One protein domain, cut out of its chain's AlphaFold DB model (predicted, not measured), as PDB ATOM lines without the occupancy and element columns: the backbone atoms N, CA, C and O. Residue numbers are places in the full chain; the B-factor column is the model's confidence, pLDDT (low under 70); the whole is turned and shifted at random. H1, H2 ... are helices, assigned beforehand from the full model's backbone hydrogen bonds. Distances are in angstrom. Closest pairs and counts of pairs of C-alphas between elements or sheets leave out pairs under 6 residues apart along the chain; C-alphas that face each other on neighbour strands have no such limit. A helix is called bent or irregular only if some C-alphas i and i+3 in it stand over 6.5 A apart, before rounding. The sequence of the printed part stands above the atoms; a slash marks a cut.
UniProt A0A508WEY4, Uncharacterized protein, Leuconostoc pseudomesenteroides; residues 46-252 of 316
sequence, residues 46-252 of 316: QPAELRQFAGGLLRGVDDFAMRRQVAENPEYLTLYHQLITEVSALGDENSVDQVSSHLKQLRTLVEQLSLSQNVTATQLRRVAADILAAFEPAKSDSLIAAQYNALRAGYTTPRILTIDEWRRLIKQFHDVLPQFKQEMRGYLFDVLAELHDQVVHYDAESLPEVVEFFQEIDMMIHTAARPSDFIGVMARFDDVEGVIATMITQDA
ATOM      1  N   GLN A  46     -41.582   4.297 -24.790       74.94
ATOM      2  CA  GLN A  46     -40.614   4.736 -25.793       74.94
ATOM      3  C   GLN A  46     -39.359   3.844 -25.773       74.94
ATOM      4  O   GLN A  46     -38.299   4.231 -25.275       74.94
ATOM      5  N   PRO A  47     -39.455   2.591 -26.268       80.88
ATOM      6  CA  PRO A  47     -38.342   1.650 -26.185       80.88
ATOM      7  C   PRO A  47     -37.101   2.099 -26.959       80.88
ATOM      8  O   PRO A  47     -35.993   1.774 -26.551       80.88
ATOM      9  N   ALA A  48     -37.250   2.815 -28.077       86.88
ATOM     10  CA  ALA A  48     -36.113   3.209 -28.909       86.88
ATOM     11  C   ALA A  48     -35.224   4.247 -28.208       86.88
ATOM     12  O   ALA A  48     -33.998   4.105 -28.187       86.88
ATOM     13  N   GLU A  49     -35.849   5.243 -27.595       87.31
ATOM     14  CA  GLU A  49     -35.224   6.309 -26.825       87.31
ATOM     15  C   GLU A  49     -34.532   5.727 -25.589       87.31
ATOM     16  O   GLU A  49     -33.330   5.923 -25.384       87.31
ATOM     17  N   LEU A  50     -35.232   4.855 -24.859       86.88
ATOM     18  CA  LEU A  50     -34.687   4.194 -23.677       86.88
ATOM     19  C   LEU A  50     -33.498   3.272 -24.005       86.88
ATOM     20  O   LEU A  50     -32.507   3.231 -23.274       86.88
ATOM     21  N   ARG A  51     -33.550   2.563 -25.143       92.75
ATOM     22  CA  ARG A  51     -32.425   1.771 -25.674       92.75
ATOM     23  C   ARG A  51     -31.224   2.650 -25.993       92.75
ATOM     24  O   ARG A  51     -30.092   2.291 -25.664       92.75
ATOM     25  N   GLN A  52     -31.452   3.792 -26.640       93.38
ATOM     26  CA  GLN A  52     -30.396   4.748 -26.959       93.38
ATOM     27  C   GLN A  52     -29.748   5.296 -25.682       93.38
ATOM     28  O   GLN A  52     -28.516   5.358 -25.602       93.38
ATOM     29  N   PHE A  53     -30.562   5.642 -24.686       92.31
ATOM     30  CA  PHE A  53     -30.111   6.125 -23.389       92.31
ATOM     31  C   PHE A  53     -29.269   5.078 -22.646       92.31
ATOM     32  O   PHE A  53     -28.102   5.325 -22.318       92.31
ATOM     33  N   ALA A  54     -29.802   3.865 -22.472       93.00
ATOM     34  CA  ALA A  54     -29.098   2.758 -21.830       93.00
ATOM     35  C   ALA A  54     -27.807   2.379 -22.583       93.00
ATOM     36  O   ALA A  54     -26.774   2.110 -21.965       93.00
ATOM     37  N   GLY A  55     -27.812   2.447 -23.918       94.81
ATOM     38  CA  GLY A  55     -26.614   2.290 -24.746       94.81
ATOM     39  C   GLY A  55     -25.567   3.391 -24.517       94.81
ATOM     40  O   GLY A  55     -24.363   3.144 -24.609       94.81
ATOM     41  N   GLY A  56     -25.992   4.610 -24.180       94.19
ATOM     42  CA  GLY A  56     -25.119   5.684 -23.699       94.19
ATOM     43  C   GLY A  56     -24.436   5.333 -22.376       94.19
ATOM     44  O   GLY A  56     -23.209   5.412 -22.288       94.19
ATOM     45  N   LEU A  57     -25.204   4.872 -21.383       93.56
ATOM     46  CA  LEU A  57     -24.666   4.430 -20.089       93.56
ATOM     47  C   LEU A  57     -23.678   3.267 -20.252       93.56
ATOM     48  O   LEU A  57     -22.588   3.293 -19.677       93.56
ATOM     49  N   LEU A  58     -24.022   2.283 -21.085       94.69
ATOM     50  CA  LEU A  58     -23.168   1.135 -21.390       94.69
ATOM     51  C   LEU A  58     -21.826   1.562 -22.000       94.69
ATOM     52  O   LEU A  58     -20.774   1.100 -21.552       94.69
ATOM     53  N   ARG A  59     -21.842   2.488 -22.968       94.44
ATOM     54  CA  ARG A  59     -20.614   3.080 -23.532       94.44
ATOM     55  C   ARG A  59     -19.783   3.800 -22.474       94.44
ATOM     56  O   ARG A  59     -18.571   3.635 -22.448       94.44
ATOM     57  N   GLY A  60     -20.416   4.519 -21.548       92.19
ATOM     58  CA  GLY A  60     -19.709   5.152 -20.431       92.19
ATOM     59  C   GLY A  60     -18.976   4.149 -19.524       92.19
ATOM     60  O   GLY A  60     -17.877   4.436 -19.037       92.19
ATOM     61  N   VAL A  61     -19.548   2.956 -19.314       92.88
ATOM     62  CA  VAL A  61     -18.888   1.861 -18.579       92.88
ATOM     63  C   VAL A  61     -17.753   1.235 -19.399       92.88
ATOM     64  O   VAL A  61     -16.727   0.875 -18.820       92.88
ATOM     65  N   ASP A  62     -17.882   1.150 -20.721       95.38
ATOM     66  CA  ASP A  62     -16.813   0.685 -21.620       95.38
ATOM     67  C   ASP A  62     -15.623   1.644 -21.673       95.38
ATOM     68  O   ASP A  62     -14.489   1.246 -21.408       95.38
ATOM     69  N   ASP A  63     -15.869   2.946 -21.822       93.94
ATOM     70  CA  ASP A  63     -14.831   3.975 -21.698       93.94
ATOM     71  C   ASP A  63     -14.112   3.875 -20.344       93.94
ATOM     72  O   ASP A  63     -12.893   4.058 -20.228       93.94
ATOM     73  N   PHE A  64     -14.862   3.563 -19.284       91.38
ATOM     74  CA  PHE A  64     -14.287   3.316 -17.972       91.38
ATOM     75  C   PHE A  64     -13.404   2.058 -17.942       91.38
ATOM     76  O   PHE A  64     -12.286   2.123 -17.416       91.38
ATOM     77  N   ALA A  65     -13.848   0.954 -18.541       93.31
ATOM     78  CA  ALA A  65     -13.075  -0.277 -18.676       93.31
ATOM     79  C   ALA A  65     -11.788  -0.069 -19.490       93.31
ATOM     80  O   ALA A  65     -10.722  -0.546 -19.086       93.31
ATOM     81  N   MET A  66     -11.844   0.703 -20.579       92.69
ATOM     82  CA  MET A  66     -10.679   1.071 -21.390       92.69
ATOM     83  C   MET A  66      -9.665   1.886 -20.583       92.69
ATOM     84  O   MET A  66      -8.481   1.541 -20.543       92.69
ATOM     85  N   ARG A  67     -10.115   2.923 -19.856       89.56
ATOM     86  CA  ARG A  67      -9.243   3.722 -18.968       89.56
ATOM     87  C   ARG A  67      -8.577   2.875 -17.882       89.56
ATOM     88  O   ARG A  67      -7.432   3.137 -17.509       89.56
ATOM     89  N   ARG A  68      -9.281   1.856 -17.382       89.25
ATOM     90  CA  ARG A  68      -8.773   0.893 -16.393       89.25
ATOM     91  C   ARG A  68      -7.960  -0.253 -17.002       89.25
ATOM     92  O   ARG A  68      -7.360  -1.010 -16.245       89.25
ATOM     93  N   GLN A  69      -7.876  -0.338 -18.331       90.19
ATOM     94  CA  GLN A  69      -7.197  -1.401 -19.080       90.19
ATOM     95  C   GLN A  69      -7.751  -2.805 -18.796       90.19
ATOM     96  O   GLN A  69      -6.995  -3.767 -18.693       90.19
ATOM     97  N   VAL A  70      -9.073  -2.915 -18.657       92.12
ATOM     98  CA  VAL A  70      -9.766  -4.196 -18.433       92.12
ATOM     99  C   VAL A  70     -10.759  -4.551 -19.542       92.12
ATOM    100  O   VAL A  70     -11.367  -5.610 -19.473       92.12
ATOM    101  N   ALA A  71     -10.899  -3.708 -20.572       92.38
ATOM    102  CA  ALA A  71     -11.850  -3.912 -21.671       92.38
ATOM    103  C   ALA A  71     -11.597  -5.200 -22.486       92.38
ATOM    104  O   ALA A  71     -12.518  -5.762 -23.063       92.38
ATOM    105  N   GLU A  72     -10.363  -5.710 -22.499       92.75
ATOM    106  CA  GLU A  72     -10.010  -6.974 -23.169       92.75
ATOM    107  C   GLU A  72     -10.182  -8.206 -22.261       92.75
ATOM    108  O   GLU A  72      -9.920  -9.335 -22.677       92.75
ATOM    109  N   ASN A  73     -10.584  -8.021 -20.999       94.12
ATOM    110  CA  ASN A  73     -10.747  -9.135 -20.075       94.12
ATOM    111  C   ASN A  73     -11.938 -10.026 -20.503       94.12
ATOM    112  O   ASN A  73     -13.029  -9.500 -20.729       94.12
ATOM    113  N   PRO A  74     -11.783 -11.364 -20.567       95.12
ATOM    114  CA  PRO A  74     -12.860 -12.258 -21.004       95.12
ATOM    115  C   PRO A  74     -14.140 -12.191 -20.156       95.12
ATOM    116  O   PRO A  74     -15.240 -12.286 -20.702       95.12
ATOM    117  N   GLU A  75     -14.016 -12.011 -18.837       95.06
ATOM    118  CA  GLU A  75     -15.169 -11.878 -17.935       95.06
ATOM    119  C   GLU A  75     -15.921 -10.574 -18.218       95.06
ATOM    120  O   GLU A  75     -17.148 -10.577 -18.321       95.06
ATOM    121  N   TYR A  76     -15.180  -9.479 -18.430       96.12
ATOM    122  CA  TYR A  76     -15.751  -8.192 -18.830       96.12
ATOM    123  C   TYR A  76     -16.486  -8.293 -20.173       96.12
ATOM    124  O   TYR A  76     -17.656  -7.931 -20.252       96.12
ATOM    125  N   LEU A  77     -15.833  -8.837 -21.207       96.81
ATOM    126  CA  LEU A  77     -16.412  -8.972 -22.549       96.81
ATOM    127  C   LEU A  77     -17.679  -9.833 -22.554       96.81
ATOM    128  O   LEU A  77     -18.624  -9.533 -23.278       96.81
ATOM    129  N   THR A  78     -17.714 -10.894 -21.745       96.69
ATOM    130  CA  THR A  78     -18.893 -11.764 -21.632       96.69
ATOM    131  C   THR A  78     -20.096 -10.979 -21.115       96.69
ATOM    132  O   THR A  78     -21.144 -10.967 -21.763       96.69
ATOM    133  N   LEU A  79     -19.933 -10.275 -19.991       95.94
ATOM    134  CA  LEU A  79     -21.014  -9.493 -19.397       95.94
ATOM    135  C   LEU A  79     -21.394  -8.286 -20.269       95.94
ATOM    136  O   LEU A  79     -22.570  -7.964 -20.399       95.94
ATOM    137  N   TYR A  80     -20.417  -7.650 -20.920       96.81
ATOM    138  CA  TYR A  80     -20.650  -6.538 -21.839       96.81
ATOM    139  C   TYR A  80     -21.515  -6.948 -23.041       96.81
ATOM    140  O   TYR A  80     -22.508  -6.286 -23.337       96.81
ATOM    141  N   HIS A  81     -21.203  -8.068 -23.705       95.94
ATOM    142  CA  HIS A  81     -22.002  -8.558 -24.835       95.94
ATOM    143  C   HIS A  81     -23.409  -9.005 -24.423       95.94
ATOM    144  O   HIS A  81     -24.370  -8.761 -25.160       95.94
ATOM    145  N   GLN A  82     -23.546  -9.632 -23.249       94.56
ATOM    146  CA  GLN A  82     -24.861  -9.939 -22.687       94.56
ATOM    147  C   GLN A  82     -25.677  -8.652 -22.528       94.56
ATOM    148  O   GLN A  82     -26.809  -8.574 -22.999       94.56
ATOM    149  N   LEU A  83     -25.073  -7.616 -21.951       95.06
ATOM    150  CA  LEU A  83     -25.754  -6.359 -21.680       95.06
ATOM    151  C   LEU A  83     -26.103  -5.573 -22.952       95.06
ATOM    152  O   LEU A  83     -27.155  -4.948 -22.991       95.06
ATOM    153  N   ILE A  84     -25.307  -5.654 -24.028       96.00
ATOM    154  CA  ILE A  84     -25.704  -5.125 -25.351       96.00
ATOM    155  C   ILE A  84     -27.025  -5.751 -25.813       96.00
ATOM    156  O   ILE A  84     -27.907  -5.054 -26.323       96.00
ATOM    157  N   THR A  85     -27.150  -7.068 -25.648       94.44
ATOM    158  CA  THR A  85     -28.345  -7.816 -26.057       94.44
ATOM    159  C   THR A  85     -29.542  -7.410 -25.203       94.44
ATOM    160  O   THR A  85     -30.604  -7.111 -25.740       94.44
ATOM    161  N   GLU A  86     -29.352  -7.319 -23.886       93.06
ATOM    162  CA  GLU A  86     -30.408  -6.916 -22.956       93.06
ATOM    163  C   GLU A  86     -30.881  -5.484 -23.190       93.06
ATOM    164  O   GLU A  86     -32.087  -5.252 -23.265       93.06
ATOM    165  N   VAL A  87     -29.943  -4.547 -23.379       93.25
ATOM    166  CA  VAL A  87     -30.248  -3.164 -23.752       93.25
ATOM    167  C   VAL A  87     -31.059  -3.154 -25.037       93.25
ATOM    168  O   VAL A  87     -32.101  -2.522 -25.064       93.25
ATOM    169  N   SER A  88     -30.659  -3.898 -26.071       91.50
ATOM    170  CA  SER A  88     -31.378  -3.931 -27.356       91.50
ATOM    171  C   SER A  88     -32.804  -4.495 -27.255       91.50
ATOM    172  O   SER A  88     -33.650  -4.132 -28.069       91.50
ATOM    173  N   ALA A  89     -33.066  -5.354 -26.266       89.62
ATOM    174  CA  ALA A  89     -34.363  -5.979 -25.994       89.62
ATOM    175  C   ALA A  89     -35.172  -5.272 -24.881       89.62
ATOM    176  O   ALA A  89     -36.196  -5.789 -24.420       89.62
ATOM    177  N   LEU A  90     -34.721  -4.095 -24.427       86.44
ATOM    178  CA  LEU A  90     -35.399  -3.307 -23.400       86.44
ATOM    179  C   LEU A  90     -36.802  -2.891 -23.868       86.44
ATOM    180  O   LEU A  90     -36.970  -2.405 -24.991       86.44
ATOM    181  N   GLY A  91     -37.796  -3.096 -23.001       72.00
ATOM    182  CA  GLY A  91     -39.210  -2.823 -23.275       72.00
ATOM    183  C   GLY A  91     -39.987  -3.981 -23.913       72.00
ATOM    184  O   GLY A  91     -41.210  -3.982 -23.819       72.00
ATOM    185  N   ASP A  92     -39.298  -4.980 -24.476       71.75
ATOM    186  CA  ASP A  92     -39.925  -6.164 -25.085       71.75
ATOM    187  C   ASP A  92     -39.782  -7.404 -24.186       71.75
ATOM    188  O   ASP A  92     -40.760  -8.089 -23.895       71.75
ATOM    189  N   GLU A  93     -38.557  -7.681 -23.723       70.69
ATOM    190  CA  GLU A  93     -38.233  -8.877 -22.927       70.69
ATOM    191  C   GLU A  93     -37.610  -8.542 -21.565       70.69
ATOM    192  O   GLU A  93     -37.775  -9.300 -20.610       70.69
ATOM    193  N   ASN A  94     -36.909  -7.406 -21.464       75.94
ATOM    194  CA  ASN A  94     -36.190  -6.994 -20.256       75.94
ATOM    195  C   ASN A  94     -36.785  -5.723 -19.642       75.94
ATOM    196  O   ASN A  94     -37.285  -4.846 -20.356       75.94
ATOM    197  N   SER A  95     -36.673  -5.608 -18.315       81.69
ATOM    198  CA  SER A  95     -37.095  -4.431 -17.553       81.69
ATOM    199  C   SER A  95     -35.958  -3.430 -17.333       81.69
ATOM    200  O   SER A  95     -34.773  -3.768 -17.406       81.69
ATOM    201  N   VAL A  96     -36.342  -2.195 -17.001       82.81
ATOM    202  CA  VAL A  96     -35.423  -1.135 -16.564       82.81
ATOM    203  C   VAL A  96     -34.593  -1.605 -15.370       82.81
ATOM    204  O   VAL A  96     -33.369  -1.582 -15.442       82.81
ATOM    205  N   ASP A  97     -35.233  -2.158 -14.336       82.19
ATOM    206  CA  ASP A  97     -34.563  -2.674 -13.134       82.19
ATOM    207  C   ASP A  97     -33.480  -3.718 -13.447       82.19
ATOM    208  O   ASP A  97     -32.399  -3.719 -12.849       82.19
ATOM    209  N   GLN A  98     -33.759  -4.622 -14.392       85.19
ATOM    210  CA  GLN A  98     -32.818  -5.663 -14.795       85.19
ATOM    211  C   GLN A  98     -31.588  -5.053 -15.474       85.19
ATOM    212  O   GLN A  98     -30.459  -5.328 -15.056       85.19
ATOM    213  N   VAL A  99     -31.797  -4.179 -16.465       89.19
ATOM    214  CA  VAL A  99     -30.705  -3.491 -17.173       89.19
ATOM    215  C   VAL A  99     -29.908  -2.596 -16.213       89.19
ATOM    216  O   VAL A  99     -28.676  -2.656 -16.206       89.19
ATOM    217  N   SER A 100     -30.579  -1.849 -15.330       86.69
ATOM    218  CA  SER A 100     -29.979  -1.059 -14.242       86.69
ATOM    219  C   SER A 100     -29.052  -1.901 -13.360       86.69
ATOM    220  O   SER A 100     -27.902  -1.528 -13.089       86.69
ATOM    221  N   SER A 101     -29.536  -3.063 -12.916       87.31
ATOM    222  CA  SER A 101     -28.783  -3.992 -12.072       87.31
ATOM    223  C   SER A 101     -27.541  -4.526 -12.786       87.31
ATOM    224  O   SER A 101     -26.443  -4.497 -12.221       87.31
ATOM    225  N   HIS A 102     -27.668  -4.953 -14.043       91.19
ATOM    226  CA  HIS A 102     -26.547  -5.498 -14.809       91.19
ATOM    227  C   HIS A 102     -25.521  -4.429 -15.220       91.19
ATOM    228  O   HIS A 102     -24.318  -4.690 -15.147       91.19
ATOM    229  N   LEU A 103     -25.938  -3.193 -15.523       91.44
ATOM    230  CA  LEU A 103     -25.016  -2.060 -15.710       91.44
ATOM    231  C   LEU A 103     -24.181  -1.802 -14.445       91.44
ATOM    232  O   LEU A 103     -22.957  -1.630 -14.511       91.44
ATOM    233  N   LYS A 104     -24.817  -1.827 -13.266       90.12
ATOM    234  CA  LYS A 104     -24.124  -1.702 -11.974       90.12
ATOM    235  C   LYS A 104     -23.148  -2.859 -11.731       90.12
ATOM    236  O   LYS A 104     -22.039  -2.629 -11.232       90.12
ATOM    237  N   GLN A 105     -23.530  -4.089 -12.076       92.56
ATOM    238  CA  GLN A 105     -22.658  -5.263 -11.972       92.56
ATOM    239  C   GLN A 105     -21.435  -5.141 -12.885       92.56
ATOM    240  O   GLN A 105     -20.315  -5.318 -12.409       92.56
ATOM    241  N   LEU A 106     -21.623  -4.747 -14.148       94.38
ATOM    242  CA  LEU A 106     -20.532  -4.538 -15.099       94.38
ATOM    243  C   LEU A 106     -19.532  -3.496 -14.586       94.38
ATOM    244  O   LEU A 106     -18.321  -3.717 -14.614       94.38
ATOM    245  N   ARG A 107     -20.021  -2.382 -14.033       91.62
ATOM    246  CA  ARG A 107     -19.153  -1.362 -13.431       91.62
ATOM    247  C   ARG A 107     -18.376  -1.891 -12.223       91.62
ATOM    248  O   ARG A 107     -17.185  -1.610 -12.088       91.62
ATOM    249  N   THR A 108     -19.034  -2.664 -11.362       90.94
ATOM    250  CA  THR A 108     -18.398  -3.291 -10.191       90.94
ATOM    251  C   THR A 108     -17.313  -4.279 -10.621       90.94
ATOM    252  O   THR A 108     -16.235  -4.314 -10.028       90.94
ATOM    253  N   LEU A 109     -17.553  -5.030 -11.698       93.75
ATOM    254  CA  LEU A 109     -16.573  -5.941 -12.280       93.75
ATOM    255  C   LEU A 109     -15.331  -5.191 -12.782       93.75
ATOM    256  O   LEU A 109     -14.210  -5.606 -12.491       93.75
ATOM    257  N   VAL A 110     -15.497  -4.043 -13.452       92.69
ATOM    258  CA  VAL A 110     -14.365  -3.189 -13.860       92.69
ATOM    259  C   VAL A 110     -13.519  -2.770 -12.650       92.69
ATOM    260  O   VAL A 110     -12.289  -2.869 -12.696       92.69
ATOM    261  N   GLU A 111     -14.150  -2.342 -11.549       90.00
ATOM    262  CA  GLU A 111     -13.453  -1.973 -10.303       90.00
ATOM    263  C   GLU A 111     -12.672  -3.163  -9.707       90.00
ATOM    264  O   GLU A 111     -11.531  -2.992  -9.272       90.00
ATOM    265  N   GLN A 112     -13.247  -4.370  -9.729       90.62
ATOM    266  CA  GLN A 112     -12.617  -5.593  -9.217       90.62
ATOM    267  C   GLN A 112     -11.431  -6.049 -10.080       90.62
ATOM    268  O   GLN A 112     -10.334  -6.278  -9.561       90.62
ATOM    269  N   LEU A 113     -11.616  -6.130 -11.400       91.62
ATOM    270  CA  LEU A 113     -10.577  -6.556 -12.343       91.62
ATOM    271  C   LEU A 113      -9.364  -5.618 -12.322       91.62
ATOM    272  O   LEU A 113      -8.222  -6.083 -12.408       91.62
ATOM    273  N   SER A 114      -9.603  -4.322 -12.095       89.12
ATOM    274  CA  SER A 114      -8.567  -3.288 -11.936       89.12
ATOM    275  C   SER A 114      -7.618  -3.529 -10.753       89.12
ATOM    276  O   SER A 114      -6.570  -2.888 -10.668       89.12
ATOM    277  N   LEU A 115      -7.981  -4.421  -9.825       88.06
ATOM    278  CA  LEU A 115      -7.219  -4.745  -8.612       88.06
ATOM    279  C   LEU A 115      -6.764  -6.210  -8.549       88.06
ATOM    280  O   LEU A 115      -6.190  -6.628  -7.539       88.06
ATOM    281  N   SER A 116      -7.004  -6.981  -9.613       85.19
ATOM    282  CA  SER A 116      -6.728  -8.421  -9.685       85.19
ATOM    283  C   SER A 116      -5.244  -8.777  -9.495       85.19
ATOM    284  O   SER A 116      -4.362  -7.915  -9.459       85.19
ATOM    285  N   GLN A 117      -4.929 -10.069  -9.344       70.44
ATOM    286  CA  GLN A 117      -3.584 -10.524  -8.955       70.44
ATOM    287  C   GLN A 117      -2.464 -10.142  -9.947       70.44
ATOM    288  O   GLN A 117      -1.334  -9.940  -9.503       70.44
ATOM    289  N   ASN A 118      -2.780  -9.924 -11.228       80.50
ATOM    290  CA  ASN A 118      -1.801  -9.697 -12.303       80.50
ATOM    291  C   ASN A 118      -1.539  -8.217 -12.648       80.50
ATOM    292  O   ASN A 118      -0.904  -7.922 -13.658       80.50
ATOM    293  N   VAL A 119      -2.016  -7.275 -11.832       86.38
ATOM    294  CA  VAL A 119      -1.813  -5.838 -12.082       86.38
ATOM    295  C   VAL A 119      -0.428  -5.356 -11.639       86.38
ATOM    296  O   VAL A 119       0.107  -5.754 -10.603       86.38
ATOM    297  N   THR A 120       0.147  -4.443 -12.415       89.75
ATOM    298  CA  THR A 120       1.442  -3.810 -12.131       89.75
ATOM    299  C   THR A 120       1.301  -2.620 -11.175       89.75
ATOM    300  O   THR A 120       0.246  -1.988 -11.086       89.75
ATOM    301  N   ALA A 121       2.394  -2.227 -10.509       89.06
ATOM    302  CA  ALA A 121       2.420  -1.009  -9.688       89.06
ATOM    303  C   ALA A 121       2.065   0.259 -10.494       89.06
ATOM    304  O   ALA A 121       1.414   1.163  -9.976       89.06
ATOM    305  N   THR A 122       2.435   0.313 -11.778       89.31
ATOM    306  CA  THR A 122       2.069   1.414 -12.684       89.31
ATOM    307  C   THR A 122       0.564   1.461 -12.938       89.31
ATOM    308  O   THR A 122      -0.026   2.540 -12.900       89.31
ATOM    309  N   GLN A 123      -0.074   0.307 -13.162       90.56
ATOM    310  CA  GLN A 123      -1.530   0.226 -13.313       90.56
ATOM    311  C   GLN A 123      -2.239   0.638 -12.021       90.56
ATOM    312  O   GLN A 123      -3.137   1.473 -12.067       90.56
ATOM    313  N   LEU A 124      -1.778   0.166 -10.862       93.62
ATOM    314  CA  LEU A 124      -2.346   0.565  -9.572       93.62
ATOM    315  C   LEU A 124      -2.163   2.061  -9.272       93.62
ATOM    316  O   LEU A 124      -3.078   2.709  -8.768       93.62
ATOM    317  N   ARG A 125      -1.024   2.658  -9.636       92.88
ATOM    318  CA  ARG A 125      -0.824   4.109  -9.511       92.88
ATOM    319  C   ARG A 125      -1.804   4.897 -10.388       92.88
ATOM    320  O   ARG A 125      -2.309   5.925  -9.946       92.88
ATOM    321  N   ARG A 126      -2.103   4.426 -11.605       91.62
ATOM    322  CA  ARG A 126      -3.145   5.026 -12.467       91.62
ATOM    323  C   ARG A 126      -4.532   4.869 -11.858       91.62
ATOM    324  O   ARG A 126      -5.310   5.815 -11.863       91.62
ATOM    325  N   VAL A 127      -4.814   3.699 -11.288       93.94
ATOM    326  CA  VAL A 127      -6.062   3.417 -10.572       93.94
ATOM    327  C   VAL A 127      -6.254   4.397  -9.413       93.94
ATOM    328  O   VAL A 127      -7.344   4.944  -9.265       93.94
ATOM    329  N   ALA A 128      -5.199   4.655  -8.635       95.25
ATOM    330  CA  ALA A 128      -5.204   5.650  -7.569       95.25
ATOM    331  C   ALA A 128      -5.401   7.077  -8.100       95.25
ATOM    332  O   ALA A 128      -6.179   7.830  -7.526       95.25
ATOM    333  N   ALA A 129      -4.745   7.442  -9.208       94.88
ATOM    334  CA  ALA A 129      -4.925   8.750  -9.836       94.88
ATOM    335  C   ALA A 129      -6.377   8.987 -10.292       94.88
ATOM    336  O   ALA A 129      -6.918  10.054 -10.025       94.88
ATOM    337  N   ASP A 130      -7.015   7.996 -10.929       93.94
ATOM    338  CA  ASP A 130      -8.426   8.085 -11.344       93.94
ATOM    339  C   ASP A 130      -9.362   8.212 -10.137       93.94
ATOM    340  O   ASP A 130     -10.294   9.006 -10.174       93.94
ATOM    341  N   ILE A 131      -9.096   7.484  -9.044       95.06
ATOM    342  CA  ILE A 131      -9.864   7.626  -7.797       95.06
ATOM    343  C   ILE A 131      -9.725   9.045  -7.238       95.06
ATOM    344  O   ILE A 131     -10.732   9.687  -6.957       95.06
ATOM    345  N   LEU A 132      -8.494   9.545  -7.100       96.50
ATOM    346  CA  LEU A 132      -8.250  10.882  -6.561       96.50
ATOM    347  C   LEU A 132      -8.938  11.952  -7.416       96.50
ATOM    348  O   LEU A 132      -9.649  12.793  -6.885       96.50
ATOM    349  N   ALA A 133      -8.816  11.874  -8.742       95.00
ATOM    350  CA  ALA A 133      -9.486  12.809  -9.641       95.00
ATOM    351  C   ALA A 133     -11.021  12.724  -9.546       95.00
ATOM    352  O   ALA A 133     -11.687  13.751  -9.457       95.00
ATOM    353  N   ALA A 134     -11.585  11.512  -9.535       92.19
ATOM    354  CA  ALA A 134     -13.032  11.308  -9.505       92.19
ATOM    355  C   ALA A 134     -13.683  11.741  -8.181       92.19
ATOM    356  O   ALA A 134     -14.844  12.143  -8.180       92.19
ATOM    357  N   PHE A 135     -12.953  11.643  -7.067       94.38
ATOM    358  CA  PHE A 135     -13.465  11.931  -5.726       94.38
ATOM    359  C   PHE A 135     -12.937  13.240  -5.123       94.38
ATOM    360  O   PHE A 135     -13.315  13.577  -4.005       94.38
ATOM    361  N   GLU A 136     -12.141  14.021  -5.860       92.94
ATOM    362  CA  GLU A 136     -11.690  15.354  -5.434       92.94
ATOM    363  C   GLU A 136     -12.848  16.280  -4.995       92.94
ATOM    364  O   GLU A 136     -12.680  16.935  -3.962       92.94
ATOM    365  N   PRO A 137     -14.029  16.313  -5.659       88.75
ATOM    366  CA  PRO A 137     -15.166  17.120  -5.196       88.75
ATOM    367  C   PRO A 137     -15.681  16.728  -3.803       88.75
ATOM    368  O   PRO A 137     -16.200  17.565  -3.078       88.75
ATOM    369  N   ALA A 138     -15.503  15.464  -3.414       88.44
ATOM    370  CA  ALA A 138     -15.964  14.904  -2.145       88.44
ATOM    371  C   ALA A 138     -14.818  14.694  -1.135       88.44
ATOM    372  O   ALA A 138     -14.996  14.025  -0.123       88.44
ATOM    373  N   LYS A 139     -13.625  15.253  -1.376       90.69
ATOM    374  CA  LYS A 139     -12.420  14.993  -0.558       90.69
ATOM    375  C   LYS A 139     -12.557  15.329   0.931       90.69
ATOM    376  O   LYS A 139     -11.793  14.806   1.738       90.69
ATOM    377  N   SER A 140     -13.464  16.244   1.266       87.38
ATOM    378  CA  SER A 140     -13.717  16.707   2.635       87.38
ATOM    379  C   SER A 140     -14.841  15.931   3.318       87.38
ATOM    380  O   SER A 140     -15.164  16.232   4.463       87.38
ATOM    381  N   ASP A 141     -15.441  14.959   2.631       88.50
ATOM    382  CA  ASP A 141     -16.538  14.180   3.175       88.50
ATOM    383  C   ASP A 141     -16.125  13.341   4.381       88.50
ATOM    384  O   ASP A 141     -15.109  12.648   4.342       88.50
ATOM    385  N   SER A 142     -16.950  13.329   5.425       88.94
ATOM    386  CA  SER A 142     -16.636  12.604   6.655       88.94
ATOM    387  C   SER A 142     -16.444  11.090   6.455       88.94
ATOM    388  O   SER A 142     -15.615  10.502   7.155       88.94
ATOM    389  N   LEU A 143     -17.117  10.465   5.476       90.38
ATOM    390  CA  LEU A 143     -17.026   9.021   5.232       90.38
ATOM    391  C   LEU A 143     -15.761   8.627   4.475       90.38
ATOM    392  O   LEU A 143     -15.211   7.551   4.718       90.38
ATOM    393  N   ILE A 144     -15.310   9.470   3.539       93.06
ATOM    394  CA  ILE A 144     -14.201   9.123   2.638       93.06
ATOM    395  C   ILE A 144     -12.920   9.926   2.874       93.06
ATOM    396  O   ILE A 144     -11.865   9.513   2.389       93.06
ATOM    397  N   ALA A 145     -12.952  11.039   3.616       94.19
ATOM    398  CA  ALA A 145     -11.825  11.969   3.730       94.19
ATOM    399  C   ALA A 145     -10.555  11.312   4.276       94.19
ATOM    400  O   ALA A 145      -9.459  11.559   3.766       94.19
ATOM    401  N   ALA A 146     -10.665  10.463   5.302       96.62
ATOM    402  CA  ALA A 146      -9.495   9.815   5.890       96.62
ATOM    403  C   ALA A 146      -8.787   8.906   4.868       96.62
ATOM    404  O   ALA A 146      -7.571   8.995   4.676       96.62
ATOM    405  N   GLN A 147      -9.552   8.076   4.159       97.75
ATOM    406  CA  GLN A 147      -9.051   7.141   3.155       97.75
ATOM    407  C   GLN A 147      -8.586   7.873   1.891       97.75
ATOM    408  O   GLN A 147      -7.550   7.515   1.328       97.75
ATOM    409  N   TYR A 148      -9.291   8.931   1.481       97.19
ATOM    410  CA  TYR A 148      -8.892   9.812   0.384       97.19
ATOM    411  C   TYR A 148      -7.518  10.430   0.657       97.19
ATOM    412  O   TYR A 148      -6.601  10.328  -0.161       97.19
ATOM    413  N   ASN A 149      -7.339  11.015   1.844       97.50
ATOM    414  CA  ASN A 149      -6.083  11.640   2.243       97.50
ATOM    415  C   ASN A 149      -4.947  10.619   2.386       97.50
ATOM    416  O   ASN A 149      -3.819  10.907   1.982       97.50
ATOM    417  N   ALA A 150      -5.232   9.410   2.882       97.69
ATOM    418  CA  ALA A 150      -4.254   8.325   2.930       97.69
ATOM    419  C   ALA A 150      -3.792   7.902   1.522       97.69
ATOM    420  O   ALA A 150      -2.589   7.769   1.276       97.69
ATOM    421  N   LEU A 151      -4.729   7.739   0.580       97.88
ATOM    422  CA  LEU A 151      -4.418   7.427  -0.816       97.88
ATOM    423  C   LEU A 151      -3.622   8.561  -1.476       97.88
ATOM    424  O   LEU A 151      -2.621   8.305  -2.149       97.88
ATOM    425  N   ARG A 152      -4.015   9.818  -1.234       97.69
ATOM    426  CA  ARG A 152      -3.332  11.014  -1.744       97.69
ATOM    427  C   ARG A 152      -1.897  11.103  -1.239       97.69
ATOM    428  O   ARG A 152      -0.997  11.331  -2.042       97.69
ATOM    429  N   ALA A 153      -1.673  10.873   0.053       96.81
ATOM    430  CA  ALA A 153      -0.340  10.857   0.647       96.81
ATOM    431  C   ALA A 153       0.541   9.746   0.050       96.81
ATOM    432  O   ALA A 153       1.712   9.972  -0.252       96.81
ATOM    433  N   GLY A 154      -0.028   8.558  -0.186       95.06
ATOM    434  CA  GLY A 154       0.662   7.484  -0.902       95.06
ATOM    435  C   GLY A 154       0.991   7.845  -2.354       95.06
ATOM    436  O   GLY A 154       2.047   7.483  -2.862       95.06
ATOM    437  N   TYR A 155       0.128   8.609  -3.020       95.50
ATOM    438  CA  TYR A 155       0.335   9.036  -4.401       95.50
ATOM    439  C   TYR A 155       1.412  10.110  -4.570       95.50
ATOM    440  O   TYR A 155       2.177  10.067  -5.544       95.50
ATOM    441  N   THR A 156       1.501  11.040  -3.622       94.62
ATOM    442  CA  THR A 156       2.471  12.143  -3.637       94.62
ATOM    443  C   THR A 156       3.802  11.800  -2.973       94.62
ATOM    444  O   THR A 156       4.726  12.611  -3.027       94.62
ATOM    445  N   THR A 157       3.935  10.615  -2.368       92.12
ATOM    446  CA  THR A 157       5.185  10.216  -1.717       92.12
ATOM    447  C   THR A 157       6.343  10.112  -2.725       92.12
ATOM    448  O   THR A 157       6.158   9.567  -3.817       92.12
ATOM    449  N   PRO A 158       7.556  10.594  -2.384       85.94
ATOM    450  CA  PRO A 158       8.723  10.490  -3.264       85.94
ATOM    451  C   PRO A 158       9.204   9.049  -3.485       85.94
ATOM    452  O   PRO A 158       9.937   8.777  -4.435       85.94
ATOM    453  N   ARG A 159       8.828   8.116  -2.597       91.88
ATOM    454  CA  ARG A 159       9.206   6.702  -2.701       91.88
ATOM    455  C   ARG A 159       8.276   5.956  -3.661       91.88
ATOM    456  O   ARG A 159       7.066   6.157  -3.671       91.88
ATOM    457  N   ILE A 160       8.830   4.994  -4.393       85.88
ATOM    458  CA  ILE A 160       8.035   4.007  -5.131       85.88
ATOM    459  C   ILE A 160       7.355   3.058  -4.130       85.88
ATOM    460  O   ILE A 160       8.028   2.329  -3.395       85.88
ATOM    461  N   LEU A 161       6.022   3.078  -4.096       92.12
ATOM    462  CA  LEU A 161       5.222   2.115  -3.337       92.12
ATOM    463  C   LEU A 161       5.224   0.740  -4.013       92.12
ATOM    464  O   LEU A 161       5.226   0.641  -5.244       92.12
ATOM    465  N   THR A 162       5.190  -0.318  -3.206       93.06
ATOM    466  CA  THR A 162       5.035  -1.693  -3.698       93.06
ATOM    467  C   THR A 162       3.603  -1.955  -4.183       93.06
ATOM    468  O   THR A 162       2.678  -1.184  -3.919       93.06
ATOM    469  N   ILE A 163       3.404  -3.070  -4.893       92.62
ATOM    470  CA  ILE A 163       2.075  -3.522  -5.339       92.62
ATOM    471  C   ILE A 163       1.126  -3.698  -4.145       92.62
ATOM    472  O   ILE A 163      -0.014  -3.237  -4.197       92.62
ATOM    473  N   ASP A 164       1.597  -4.308  -3.056       92.25
ATOM    474  CA  ASP A 164       0.770  -4.560  -1.870       92.25
ATOM    475  C   ASP A 164       0.403  -3.269  -1.135       92.25
ATOM    476  O   ASP A 164      -0.726  -3.116  -0.666       92.25
ATOM    477  N   GLU A 165       1.321  -2.300  -1.086       94.75
ATOM    478  CA  GLU A 165       1.051  -0.979  -0.516       94.75
ATOM    479  C   GLU A 165      -0.035  -0.244  -1.302       94.75
ATOM    480  O   GLU A 165      -0.974   0.289  -0.706       94.75
ATOM    481  N   TRP A 166       0.055  -0.269  -2.633       95.19
ATOM    482  CA  TRP A 166      -0.971   0.300  -3.497       95.19
ATOM    483  C   TRP A 166      -2.326  -0.377  -3.321       95.19
ATOM    484  O   TRP A 166      -3.327   0.305  -3.098       95.19
ATOM    485  N   ARG A 167      -2.362  -1.715  -3.386       92.81
ATOM    486  CA  ARG A 167      -3.597  -2.489  -3.202       92.81
ATOM    487  C   ARG A 167      -4.249  -2.175  -1.868       92.81
ATOM    488  O   ARG A 167      -5.459  -1.991  -1.828       92.81
ATOM    489  N   ARG A 168      -3.463  -2.072  -0.794       94.56
ATOM    490  CA  ARG A 168      -3.977  -1.729   0.534       94.56
ATOM    491  C   ARG A 168      -4.637  -0.352   0.545       94.56
ATOM    492  O   ARG A 168      -5.759  -0.253   1.024       94.56
ATOM    493  N   LEU A 169      -3.978   0.684   0.020       96.75
ATOM    494  CA  LEU A 169      -4.534   2.044   0.008       96.75
ATOM    495  C   LEU A 169      -5.813   2.135  -0.831       96.75
ATOM    496  O   LEU A 169      -6.797   2.725  -0.395       96.75
ATOM    497  N   ILE A 170      -5.814   1.520  -2.016       95.69
ATOM    498  CA  ILE A 170      -6.981   1.534  -2.901       95.69
ATOM    499  C   ILE A 170      -8.133   0.727  -2.295       95.69
ATOM    500  O   ILE A 170      -9.268   1.192  -2.302       95.69
ATOM    501  N   LYS A 171      -7.848  -0.447  -1.719       93.44
ATOM    502  CA  LYS A 171      -8.856  -1.266  -1.043       93.44
ATOM    503  C   LYS A 171      -9.476  -0.525   0.139       93.44
ATOM    504  O   LYS A 171     -10.690  -0.465   0.220       93.44
ATOM    505  N   GLN A 172      -8.659   0.103   0.987       94.62
ATOM    506  CA  GLN A 172      -9.154   0.907   2.109       94.62
ATOM    507  C   GLN A 172     -10.108   2.013   1.644       94.62
ATOM    508  O   GLN A 172     -11.120   2.247   2.292       94.62
ATOM    509  N   PHE A 173      -9.815   2.665   0.515       95.38
ATOM    510  CA  PHE A 173     -10.738   3.627  -0.085       95.38
ATOM    511  C   PHE A 173     -12.013   2.961  -0.617       95.38
ATOM    512  O   PHE A 173     -13.109   3.445  -0.363       95.38
ATOM    513  N   HIS A 174     -11.907   1.831  -1.317       92.62
ATOM    514  CA  HIS A 174     -13.081   1.098  -1.798       92.62
ATOM    515  C   HIS A 174     -13.978   0.583  -0.664       92.62
ATOM    516  O   HIS A 174     -15.187   0.546  -0.852       92.62
ATOM    517  N   ASP A 175     -13.422   0.239   0.498       92.44
ATOM    518  CA  ASP A 175     -14.178  -0.288   1.640       92.44
ATOM    519  C   ASP A 175     -15.172   0.743   2.218       92.44
ATOM    520  O   ASP A 175     -16.204   0.351   2.758       92.44
ATOM    521  N   VAL A 176     -14.917   2.051   2.059       92.62
ATOM    522  CA  VAL A 176     -15.832   3.125   2.508       92.62
ATOM    523  C   VAL A 176     -16.847   3.559   1.439       92.62
ATOM    524  O   VAL A 176     -17.866   4.175   1.752       92.62
ATOM    525  N   LEU A 177     -16.625   3.203   0.167       91.56
ATOM    526  CA  LEU A 177     -17.505   3.605  -0.935       91.56
ATOM    527  C   LEU A 177     -18.938   3.057  -0.865       91.56
ATOM    528  O   LEU A 177     -19.830   3.772  -1.318       91.56
ATOM    529  N   PRO A 178     -19.220   1.833  -0.372       90.50
ATOM    530  CA  PRO A 178     -20.590   1.342  -0.273       90.50
ATOM    531  C   PRO A 178     -21.488   2.266   0.548       90.50
ATOM    532  O   PRO A 178     -22.576   2.595   0.081       90.50
ATOM    533  N   GLN A 179     -21.007   2.728   1.707       88.25
ATOM    534  CA  GLN A 179     -21.762   3.632   2.571       88.25
ATOM    535  C   GLN A 179     -21.942   5.003   1.911       88.25
ATOM    536  O   GLN A 179     -23.073   5.457   1.777       88.25
ATOM    537  N   PHE A 180     -20.864   5.596   1.381       90.31
ATOM    538  CA  PHE A 180     -20.945   6.851   0.623       90.31
ATOM    539  C   PHE A 180     -21.981   6.764  -0.511       90.31
ATOM    540  O   PHE A 180     -22.909   7.563  -0.591       90.31
ATOM    541  N   LYS A 181     -21.889   5.736  -1.366       89.12
ATOM    542  CA  LYS A 181     -22.821   5.522  -2.486       89.12
ATOM    543  C   LYS A 181     -24.260   5.279  -2.001       89.12
ATOM    544  O   LYS A 181     -25.194   5.588  -2.734       89.12
ATOM    545  N   GLN A 182     -24.460   4.672  -0.832       87.50
ATOM    546  CA  GLN A 182     -25.791   4.441  -0.264       87.50
ATOM    547  C   GLN A 182     -26.437   5.749   0.196       87.50
ATOM    548  O   GLN A 182     -27.607   5.964  -0.112       87.50
ATOM    549  N   GLU A 183     -25.691   6.620   0.872       84.94
ATOM    550  CA  GLU A 183     -26.196   7.923   1.319       84.94
ATOM    551  C   GLU A 183     -26.558   8.823   0.131       84.94
ATOM    552  O   GLU A 183     -27.662   9.366   0.096       84.94
ATOM    553  N   MET A 184     -25.707   8.869  -0.903       84.69
ATOM    554  CA  MET A 184     -25.997   9.616  -2.135       84.69
ATOM    555  C   MET A 184     -27.253   9.116  -2.853       84.69
ATOM    556  O   MET A 184     -28.088   9.913  -3.269       84.69
ATOM    557  N   ARG A 185     -27.407   7.793  -3.009       85.00
ATOM    558  CA  ARG A 185     -28.608   7.229  -3.650       85.00
ATOM    559  C   ARG A 185     -29.857   7.451  -2.815       85.00
ATOM    560  O   ARG A 185     -30.905   7.687  -3.394       85.00
ATOM    561  N   GLY A 186     -29.748   7.358  -1.488       80.19
ATOM    562  CA  GLY A 186     -30.859   7.636  -0.580       80.19
ATOM    563  C   GLY A 186     -31.445   9.017  -0.848       80.19
ATOM    564  O   GLY A 186     -32.632   9.112  -1.115       80.19
ATOM    565  N   TYR A 187     -30.589  10.040  -0.904       80.75
ATOM    566  CA  TYR A 187     -31.010  11.398  -1.246       80.75
ATOM    567  C   TYR A 187     -31.697  11.498  -2.617       80.75
ATOM    568  O   TYR A 187     -32.772  12.074  -2.721       80.75
ATOM    569  N   LEU A 188     -31.116  10.912  -3.670       82.81
ATOM    570  CA  LEU A 188     -31.706  10.981  -5.014       82.81
ATOM    571  C   LEU A 188     -33.060  10.265  -5.104       82.81
ATOM    572  O   LEU A 188     -33.932  10.715  -5.837       82.81
ATOM    573  N   PHE A 189     -33.246   9.169  -4.365       80.81
ATOM    574  CA  PHE A 189     -34.545   8.500  -4.281       80.81
ATOM    575  C   PHE A 189     -35.571   9.312  -3.486       80.81
ATOM    576  O   PHE A 189     -36.742   9.283  -3.850       80.81
ATOM    577  N   ASP A 190     -35.145  10.042  -2.452       76.75
ATOM    578  CA  ASP A 190     -36.023  10.951  -1.711       76.75
ATOM    579  C   ASP A 190     -36.532  12.075  -2.651       76.75
ATOM    580  O   ASP A 190     -37.737  12.294  -2.746       76.75
ATOM    581  N   VAL A 191     -35.646  12.687  -3.455       77.75
ATOM    582  CA  VAL A 191     -36.017  13.688  -4.486       77.75
ATOM    583  C   VAL A 191     -36.935  13.095  -5.566       77.75
ATOM    584  O   VAL A 191     -37.934  13.704  -5.947       77.75
ATOM    585  N   LEU A 192     -36.621  11.889  -6.052       78.94
ATOM    586  CA  LEU A 192     -37.432  11.191  -7.054       78.94
ATOM    587  C   LEU A 192     -38.865  10.942  -6.564       78.94
ATOM    588  O   LEU A 192     -39.808  11.089  -7.340       78.94
ATOM    589  N   ALA A 193     -39.025  10.561  -5.294       74.69
ATOM    590  CA  ALA A 193     -40.328  10.295  -4.693       74.69
ATOM    591  C   ALA A 193     -41.191  11.563  -4.610       74.69
ATOM    592  O   ALA A 193     -42.374  11.520  -4.935       74.69
ATOM    593  N   GLU A 194     -40.603  12.706  -4.258       74.19
ATOM    594  CA  GLU A 194     -41.333  13.977  -4.223       74.19
ATOM    595  C   GLU A 194     -41.784  14.438  -5.608       74.19
ATOM    596  O   GLU A 194     -42.917  14.890  -5.778       74.19
ATOM    597  N   LEU A 195     -40.920  14.299  -6.618       76.38
ATOM    598  CA  LEU A 195     -41.297  14.597  -7.999       76.38
ATOM    599  C   LEU A 195     -42.406  13.671  -8.490       76.38
ATOM    600  O   LEU A 195     -43.309  14.122  -9.192       76.38
ATOM    601  N   HIS A 196     -42.369  12.399  -8.099       76.00
ATOM    602  CA  HIS A 196     -43.439  11.459  -8.400       76.00
ATOM    603  C   HIS A 196     -44.773  11.911  -7.787       76.00
ATOM    604  O   HIS A 196     -45.780  11.966  -8.491       76.00
ATOM    605  N   ASP A 197     -44.782  12.312  -6.516       75.56
ATOM    606  CA  ASP A 197     -45.991  12.815  -5.857       75.56
ATOM    607  C   ASP A 197     -46.538  14.078  -6.536       75.56
ATOM    608  O   ASP A 197     -47.749  14.210  -6.713       75.56
ATOM    609  N   GLN A 198     -45.663  14.992  -6.972       73.12
ATOM    610  CA  GLN A 198     -46.077  16.173  -7.735       73.12
ATOM    611  C   GLN A 198     -46.689  15.793  -9.082       73.12
ATOM    612  O   GLN A 198     -47.748  16.301  -9.445       73.12
ATOM    613  N   VAL A 199     -46.039  14.894  -9.816       75.00
ATOM    614  CA  VAL A 199     -46.508  14.412 -11.116       75.00
ATOM    615  C   VAL A 199     -47.903  13.800 -10.997       75.00
ATOM    616  O   VAL A 199     -48.780  14.174 -11.768       75.00
ATOM    617  N   VAL A 200     -48.139  12.954  -9.992       74.69
ATOM    618  CA  VAL A 200     -49.461  12.363  -9.730       74.69
ATOM    619  C   VAL A 200     -50.480  13.423  -9.302       74.69
ATOM    620  O   VAL A 200     -51.610  13.419  -9.775       74.69
ATOM    621  N   HIS A 201     -50.102  14.367  -8.432       75.69
ATOM    622  CA  HIS A 201     -51.009  15.433  -7.970       75.69
ATOM    623  C   HIS A 201     -51.539  16.302  -9.118       75.69
ATOM    624  O   HIS A 201     -52.679  16.775  -9.074       75.69
ATOM    625  N   TYR A 202     -50.724  16.503 -10.155       72.19
ATOM    626  CA  TYR A 202     -51.078  17.291 -11.335       72.19
ATOM    627  C   TYR A 202     -51.550  16.458 -12.539       72.19
ATOM    628  O   TYR A 202     -51.705  17.028 -13.620       72.19
ATOM    629  N   ASP A 203     -51.828  15.162 -12.357       71.44
ATOM    630  CA  ASP A 203     -52.270  14.218 -13.398       71.44
ATOM    631  C   ASP A 203     -51.285  14.103 -14.595       71.44
ATOM    632  O   ASP A 203     -51.686  13.932 -15.751       71.44
ATOM    633  N   ALA A 204     -49.982  14.250 -14.333       72.00
ATOM    634  CA  ALA A 204     -48.906  14.237 -15.331       72.00
ATOM    635  C   ALA A 204     -48.300  12.842 -15.563       72.00
ATOM    636  O   ALA A 204     -47.465  12.658 -16.448       72.00
ATOM    637  N   GLU A 205     -48.686  11.849 -14.764       71.38
ATOM    638  CA  GLU A 205     -48.044  10.537 -14.692       71.38
ATOM    639  C   GLU A 205     -48.243   9.701 -15.965       71.38
ATOM    640  O   GLU A 205     -47.497   8.771 -16.239       71.38
ATOM    641  N   SER A 206     -49.228  10.035 -16.795       70.50
ATOM    642  CA  SER A 206     -49.453   9.332 -18.065       70.50
ATOM    643  C   SER A 206     -48.701   9.935 -19.256       70.50
ATOM    644  O   SER A 206     -48.750   9.367 -20.351       70.50
ATOM    645  N   LEU A 207     -48.005  11.063 -19.069       74.38
ATOM    646  CA  LEU A 207     -47.266  11.706 -20.151       74.38
ATOM    647  C   LEU A 207     -46.043  10.878 -20.564       74.38
ATOM    648  O   LEU A 207     -45.222  10.551 -19.704       74.38
ATOM    649  N   PRO A 208     -45.856  10.594 -21.867       75.94
ATOM    650  CA  PRO A 208     -44.700   9.846 -22.351       75.94
ATOM    651  C   PRO A 208     -43.355  10.423 -21.901       75.94
ATOM    652  O   PRO A 208     -42.497   9.663 -21.470       75.94
ATOM    653  N   GLU A 209     -43.195  11.748 -21.928       77.38
ATOM    654  CA  GLU A 209     -41.959  12.443 -21.552       77.38
ATOM    655  C   GLU A 209     -41.654  12.312 -20.053       77.38
ATOM    656  O   GLU A 209     -40.498  12.205 -19.648       77.38
ATOM    657  N   VAL A 210     -42.695  12.297 -19.216       77.38
ATOM    658  CA  VAL A 210     -42.565  12.097 -17.766       77.38
ATOM    659  C   VAL A 210     -42.240  10.634 -17.469       77.38
ATOM    660  O   VAL A 210     -41.370  10.341 -16.649       77.38
ATOM    661  N   VAL A 211     -42.889   9.704 -18.176       76.88
ATOM    662  CA  VAL A 211     -42.620   8.266 -18.064       76.88
ATOM    663  C   VAL A 211     -41.180   7.931 -18.438       76.88
ATOM    664  O   VAL A 211     -40.486   7.268 -17.666       76.88
ATOM    665  N   GLU A 212     -40.732   8.408 -19.598       79.69
ATOM    666  CA  GLU A 212     -39.360   8.253 -20.078       79.69
ATOM    667  C   GLU A 212     -38.366   8.810 -19.055       79.69
ATOM    668  O   GLU A 212     -37.439   8.111 -18.644       79.69
ATOM    669  N   PHE A 213     -38.611  10.026 -18.562       84.44
ATOM    670  CA  PHE A 213     -37.774  10.670 -17.561       84.44
ATOM    671  C   PHE A 213     -37.557   9.806 -16.305       84.44
ATOM    672  O   PHE A 213     -36.413   9.600 -15.886       84.44
ATOM    673  N   PHE A 214     -38.627   9.269 -15.706       81.94
ATOM    674  CA  PHE A 214     -38.501   8.439 -14.502       81.94
ATOM    675  C   PHE A 214     -37.717   7.147 -14.774       81.94
ATOM    676  O   PHE A 214     -36.926   6.718 -13.930       81.94
ATOM    677  N   GLN A 215     -37.891   6.547 -15.956       82.25
ATOM    678  CA  GLN A 215     -37.159   5.343 -16.364       82.25
ATOM    679  C   GLN A 215     -35.663   5.626 -16.570       82.25
ATOM    680  O   GLN A 215     -34.815   4.834 -16.151       82.25
ATOM    681  N   GLU A 216     -35.321   6.762 -17.180       87.56
ATOM    682  CA  GLU A 216     -33.934   7.196 -17.346       87.56
ATOM    683  C   GLU A 216     -33.251   7.476 -16.006       87.56
ATOM    684  O   GLU A 216     -32.154   6.966 -15.753       87.56
ATOM    685  N   ILE A 217     -33.900   8.243 -15.123       86.94
ATOM    686  CA  ILE A 217     -33.355   8.575 -13.803       86.94
ATOM    687  C   ILE A 217     -33.107   7.321 -12.972       86.94
ATOM    688  O   ILE A 217     -32.048   7.220 -12.346       86.94
ATOM    689  N   ASP A 218     -34.025   6.352 -12.983       83.38
ATOM    690  CA  ASP A 218     -33.823   5.104 -12.248       83.38
ATOM    691  C   ASP A 218     -32.526   4.398 -12.688       83.38
ATOM    692  O   ASP A 218     -31.683   4.043 -11.849       83.38
ATOM    693  N   MET A 219     -32.293   4.295 -14.002       85.44
ATOM    694  CA  MET A 219     -31.041   3.753 -14.541       85.44
ATOM    695  C   MET A 219     -29.825   4.573 -14.117       85.44
ATOM    696  O   MET A 219     -28.789   4.006 -13.740       85.44
ATOM    697  N   MET A 220     -29.912   5.903 -14.139       90.12
ATOM    698  CA  MET A 220     -28.799   6.757 -13.718       90.12
ATOM    699  C   MET A 220     -28.465   6.570 -12.234       90.12
ATOM    700  O   MET A 220     -27.296   6.376 -11.897       90.12
ATOM    701  N   ILE A 221     -29.461   6.559 -11.339       87.38
ATOM    702  CA  ILE A 221     -29.256   6.391  -9.890       87.38
ATOM    703  C   ILE A 221     -28.588   5.041  -9.591       87.38
ATOM    704  O   ILE A 221     -27.642   4.952  -8.790       87.38
ATOM    705  N   HIS A 222     -29.043   3.973 -10.249       82.38
ATOM    706  CA  HIS A 222     -28.493   2.634 -10.054       82.38
ATOM    707  C   HIS A 222     -27.049   2.502 -10.556       82.38
ATOM    708  O   HIS A 222     -26.230   1.835  -9.909       82.38
ATOM    709  N   THR A 223     -26.713   3.169 -11.661       84.06
ATOM    710  CA  THR A 223     -25.384   3.104 -12.294       84.06
ATOM    711  C   THR A 223     -24.382   4.127 -11.761       84.06
ATOM    712  O   THR A 223     -23.164   3.947 -11.933       84.06
ATOM    713  N   ALA A 224     -24.855   5.160 -11.060       89.12
ATOM    714  CA  ALA A 224     -24.020   6.171 -10.433       89.12
ATOM    715  C   ALA A 224     -23.076   5.556  -9.391       89.12
ATOM    716  O   ALA A 224     -23.469   4.743  -8.540       89.12
ATOM    717  N   ALA A 225     -21.796   5.929  -9.458       87.81
ATOM    718  CA  ALA A 225     -20.779   5.427  -8.532       87.81
ATOM    719  C   ALA A 225     -19.744   6.470  -8.100       87.81
ATOM    720  O   ALA A 225     -19.010   6.220  -7.142       87.81
ATOM    721  N   ARG A 226     -19.659   7.604  -8.796       90.06
ATOM    722  CA  ARG A 226     -18.736   8.708  -8.512       90.06
ATOM    723  C   ARG A 226     -19.530   9.990  -8.271       90.06
ATOM    724  O   ARG A 226     -20.622  10.099  -8.823       90.06
ATOM    725  N   PRO A 227     -18.968  10.978  -7.555       89.44
ATOM    726  CA  PRO A 227     -19.585  12.290  -7.369       89.44
ATOM    727  C   PRO A 227     -20.191  12.895  -8.642       89.44
ATOM    728  O   PRO A 227     -21.347  13.297  -8.632       89.44
ATOM    729  N   SER A 228     -19.458  12.880  -9.760       87.25
ATOM    730  CA  SER A 228     -19.939  13.411 -11.043       87.25
ATOM    731  C   SER A 228     -21.181  12.704 -11.588       87.25
ATOM    732  O   SER A 228     -22.003  13.343 -12.230       87.25
ATOM    733  N   ASP A 229     -21.315  11.395 -11.352       89.75
ATOM    734  CA  ASP A 229     -22.472  10.637 -11.832       89.75
ATOM    735  C   ASP A 229     -23.727  11.067 -11.067       89.75
ATOM    736  O   ASP A 229     -24.768  11.298 -11.668       89.75
ATOM    737  N   PHE A 230     -23.609  11.222  -9.744       87.44
ATOM    738  CA  PHE A 230     -24.713  11.677  -8.901       87.44
ATOM    739  C   PHE A 230     -25.118  13.127  -9.227       87.44
ATOM    740  O   PHE A 230     -26.309  13.405  -9.321       87.44
ATOM    741  N   ILE A 231     -24.151  14.017  -9.496       83.25
ATOM    742  CA  ILE A 231     -24.421  15.386  -9.984       83.25
ATOM    743  C   ILE A 231     -25.165  15.353 -11.324       83.25
ATOM    744  O   ILE A 231     -26.098  16.122 -11.531       83.25
ATOM    745  N   GLY A 232     -24.791  14.438 -12.223       84.38
ATOM    746  CA  GLY A 232     -25.487  14.251 -13.495       84.38
ATOM    747  C   GLY A 232     -26.954  13.838 -13.333       84.38
ATOM    748  O   GLY A 232     -27.783  14.289 -14.114       84.38
ATOM    749  N   VAL A 233     -27.288  13.030 -12.316       87.12
ATOM    750  CA  VAL A 233     -28.689  12.698 -11.989       87.12
ATOM    751  C   VAL A 233     -29.455  13.956 -11.580       87.12
ATOM    752  O   VAL A 233     -30.552  14.180 -12.077       87.12
ATOM    753  N   MET A 234     -28.871  14.796 -10.718       80.75
ATOM    754  CA  MET A 234     -29.518  16.043 -10.287       80.75
ATOM    755  C   MET A 234     -29.795  16.993 -11.446       80.75
ATOM    756  O   MET A 234     -30.910  17.479 -11.570       80.75
ATOM    757  N   ALA A 235     -28.827  17.178 -12.343       78.88
ATOM    758  CA  ALA A 235     -29.031  18.005 -13.530       78.88
ATOM    759  C   ALA A 235     -30.181  17.493 -14.416       78.88
ATOM    760  O   ALA A 235     -30.828  18.273 -15.104       78.88
ATOM    761  N   ARG A 236     -30.446  16.180 -14.402       82.44
ATOM    762  CA  ARG A 236     -31.561  15.594 -15.145       82.44
ATOM    763  C   ARG A 236     -32.904  15.887 -14.467       82.44
ATOM    764  O   ARG A 236     -33.864  16.125 -15.190       82.44
ATOM    765  N   PHE A 237     -32.978  15.943 -13.130       78.94
ATOM    766  CA  PHE A 237     -34.184  16.405 -12.419       78.94
ATOM    767  C   PHE A 237     -34.617  17.806 -12.879       78.94
ATOM    768  O   PHE A 237     -35.794  17.998 -13.172       78.94
ATOM    769  N   ASP A 238     -33.677  18.736 -13.064       72.50
ATOM    770  CA  ASP A 238     -33.995  20.100 -13.514       72.50
ATOM    771  C   ASP A 238     -34.696  20.142 -14.887       72.50
ATOM    772  O   ASP A 238     -35.549  20.999 -15.144       72.50
ATOM    773  N   ASP A 239     -34.348  19.215 -15.790       74.94
ATOM    774  CA  ASP A 239     -34.932  19.151 -17.132       74.94
ATOM    775  C   ASP A 239     -36.434  18.816 -17.076       74.94
ATOM    776  O   ASP A 239     -37.229  19.406 -17.817       74.94
ATOM    777  N   VAL A 240     -36.846  17.884 -16.202       74.25
ATOM    778  CA  VAL A 240     -38.252  17.443 -16.146       74.25
ATOM    779  C   VAL A 240     -39.155  18.486 -15.515       74.25
ATOM    780  O   VAL A 240     -40.323  18.595 -15.873       74.25
ATOM    781  N   GLU A 241     -38.637  19.297 -14.605       72.88
ATOM    782  CA  GLU A 241     -39.449  20.297 -13.917       72.88
ATOM    783  C   GLU A 241     -39.932  21.384 -14.873       72.88
ATOM    784  O   GLU A 241     -41.058  21.873 -14.754       72.88
ATOM    785  N   GLY A 242     -39.120  21.716 -15.881       74.81
ATOM    786  CA  GLY A 242     -39.542  22.557 -16.998       74.81
ATOM    787  C   GLY A 242     -40.686  21.931 -17.802       74.81
ATOM    788  O   GLY A 242     -41.637  22.632 -18.161       74.81
ATOM    789  N   VAL A 243     -40.623  20.618 -18.046       75.06
ATOM    790  CA  VAL A 243     -41.669  19.857 -18.752       75.06
ATOM    791  C   VAL A 243     -42.961  19.826 -17.933       75.06
ATOM    792  O   VAL A 243     -44.010  20.221 -18.443       75.06
ATOM    793  N   ILE A 244     -42.881  19.470 -16.648       75.25
ATOM    794  CA  ILE A 244     -44.022  19.412 -15.722       75.25
ATOM    795  C   ILE A 244     -44.676  20.791 -15.596       75.25
ATOM    796  O   ILE A 244     -45.885  20.921 -15.777       75.25
ATOM    797  N   ALA A 245     -43.898  21.852 -15.362       79.69
ATOM    798  CA  ALA A 245     -44.438  23.208 -15.258       79.69
ATOM    799  C   ALA A 245     -45.106  23.676 -16.561       79.69
ATOM    800  O   ALA A 245     -46.140  24.352 -16.534       79.69
ATOM    801  N   THR A 246     -44.535  23.312 -17.712       81.44
ATOM    802  CA  THR A 246     -45.130  23.615 -19.018       81.44
ATOM    803  C   THR A 246     -46.467  22.903 -19.178       81.44
ATOM    804  O   THR A 246     -47.451  23.566 -19.503       81.44
ATOM    805  N   MET A 247     -46.538  21.607 -18.868       78.62
ATOM    806  CA  MET A 247     -47.789  20.850 -18.905       78.62
ATOM    807  C   MET A 247     -48.836  21.456 -17.963       78.62
ATOM    808  O   MET A 247     -49.944  21.768 -18.397       78.62
ATOM    809  N   ILE A 248     -48.491  21.700 -16.692       80.12
ATOM    810  CA  ILE A 248     -49.431  22.262 -15.708       80.12
ATOM    811  C   ILE A 248     -49.996  23.589 -16.220       80.12
ATOM    812  O   ILE A 248     -51.209  23.798 -16.225       80.12
ATOM    813  N   THR A 249     -49.134  24.487 -16.698       82.69
ATOM    814  CA  THR A 249     -49.576  25.808 -17.169       82.69
ATOM    815  C   THR A 249     -50.382  25.756 -18.471       82.69
ATOM    816  O   THR A 249     -51.211  26.641 -18.702       82.69
ATOM    817  N   GLN A 250     -50.208  24.736 -19.312       83.25
ATOM    818  CA  GLN A 250     -50.933  24.600 -20.582       83.25
ATOM    819  C   GLN A 250     -52.266  23.862 -20.437       83.25
ATOM    820  O   GLN A 250     -53.274  24.354 -20.949       83.25
ATOM    821  N   ASP A 251     -52.290  22.773 -19.672       80.12
ATOM    822  CA  ASP A 251     -53.373  21.789 -19.734       80.12
ATOM    823  C   ASP A 251     -54.217  21.720 -18.452       80.12
ATOM    824  O   ASP A 251     -55.407  21.402 -18.514       80.12
ATOM    825  N   ALA A 252     -53.666  22.092 -17.289       79.81
ATOM    826  CA  ALA A 252     -54.412  22.045 -16.029       79.81
ATOM    827  C   ALA A 252     -55.487  23.148 -15.942       79.81
ATOM    828  O   ALA A 252     -55.458  24.140 -16.677       79.81
TER     829      ALA A 252
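Overview. This is residues 46 to 252 of the 316 residues of an uncharacterized protein of Leuconostoc pseudomesenteroides (UniProt A0A508WEY4). What is the main picture? Three groups of three helices or arms make a flat slab: H6b, H7 and H8 side by side, the group of H1, H2 and H3 packed on H7 through H1 and H3 with H2 on their far side from H7, and a small bundle of H4, H5 and H6a at one end, joined to H7's group through the long bent helix H6. What is it made of, and how large is it? The printed part has 207 residues with eight named helices, H1 to H8 in order, and no named strand: it is all helix. It is only just compact, close to loose, with a radius of gyration of the C-alphas of 19.5 A, and spans 67 by 38 by 19 A.

Arrangement. How does the longest helix run? H6, residues 163 to 201, was assigned as one helix by its hydrogen bonds but is bent, with C-alphas 175 and 178 6.9 A apart. Its arms H6a, residues 163 to 175, and H6b, residues 178 to 201, stand at a shallow tilt of 32 degrees. What stands by H6b? H7, residues 208 to 223, forms a helical hairpin with it, closest C-alphas Arg 185 and Ile 221 at 6.3 A, and another with H8, residues 227 to 251, closest Met 220 and Val 233 at 6.2 A. H3, residues 96 to 113, touches H7, closest Ser 100 and Met 219 at 4.9 A, the same way at a shallow tilt of 25 degrees. H1, residues 47 to 68, and H2, residues 74 to 88, a helical hairpin with closest C-alphas Arg 51 and Val 87 at 5.7 A, complete an up-and-down bundle of H1, H2, H3, H6b, H7 and H8, each running against the one before it. What stands by H6a? H4, residues 121 to 138, closest Ala 121 and Ile 163 at 5.0 A, and H5, residues 145 to 156, closest Gln 147 and Phe 173 at 5.1 A, form a second up-and-down bundle with it. H4 is irregular, with C-alphas 134 and 137 7.5 A apart, and touches H8, closest Phe 135 and Pro 227 at 6.3 A. How complete are the backbones? Every O i to N i+4 pair is within hydrogen-bond range in H1, H2, H3, H5, H6a, H6b and H7, against 12 of 14 in H4 and 17 of 21 in H8.

Along the chain. Where does the first helix begin? H1, 31.2 A long, begins at C-alpha 47, (-38.342, 1.650, -26.185). Where does the last helix end? H8, 37.2 A long, ends at C-alpha 251, (-53.373, 21.789, -19.734).

Size, cuts and confidence. How far does it reach? The C-alphas farthest apart, Arg 159 and Ala 252, are 66.8 A apart. Is it continuous and confident? The printed part has no cut and no long link; its mean pLDDT is 87.4, and no printed residue is under 70.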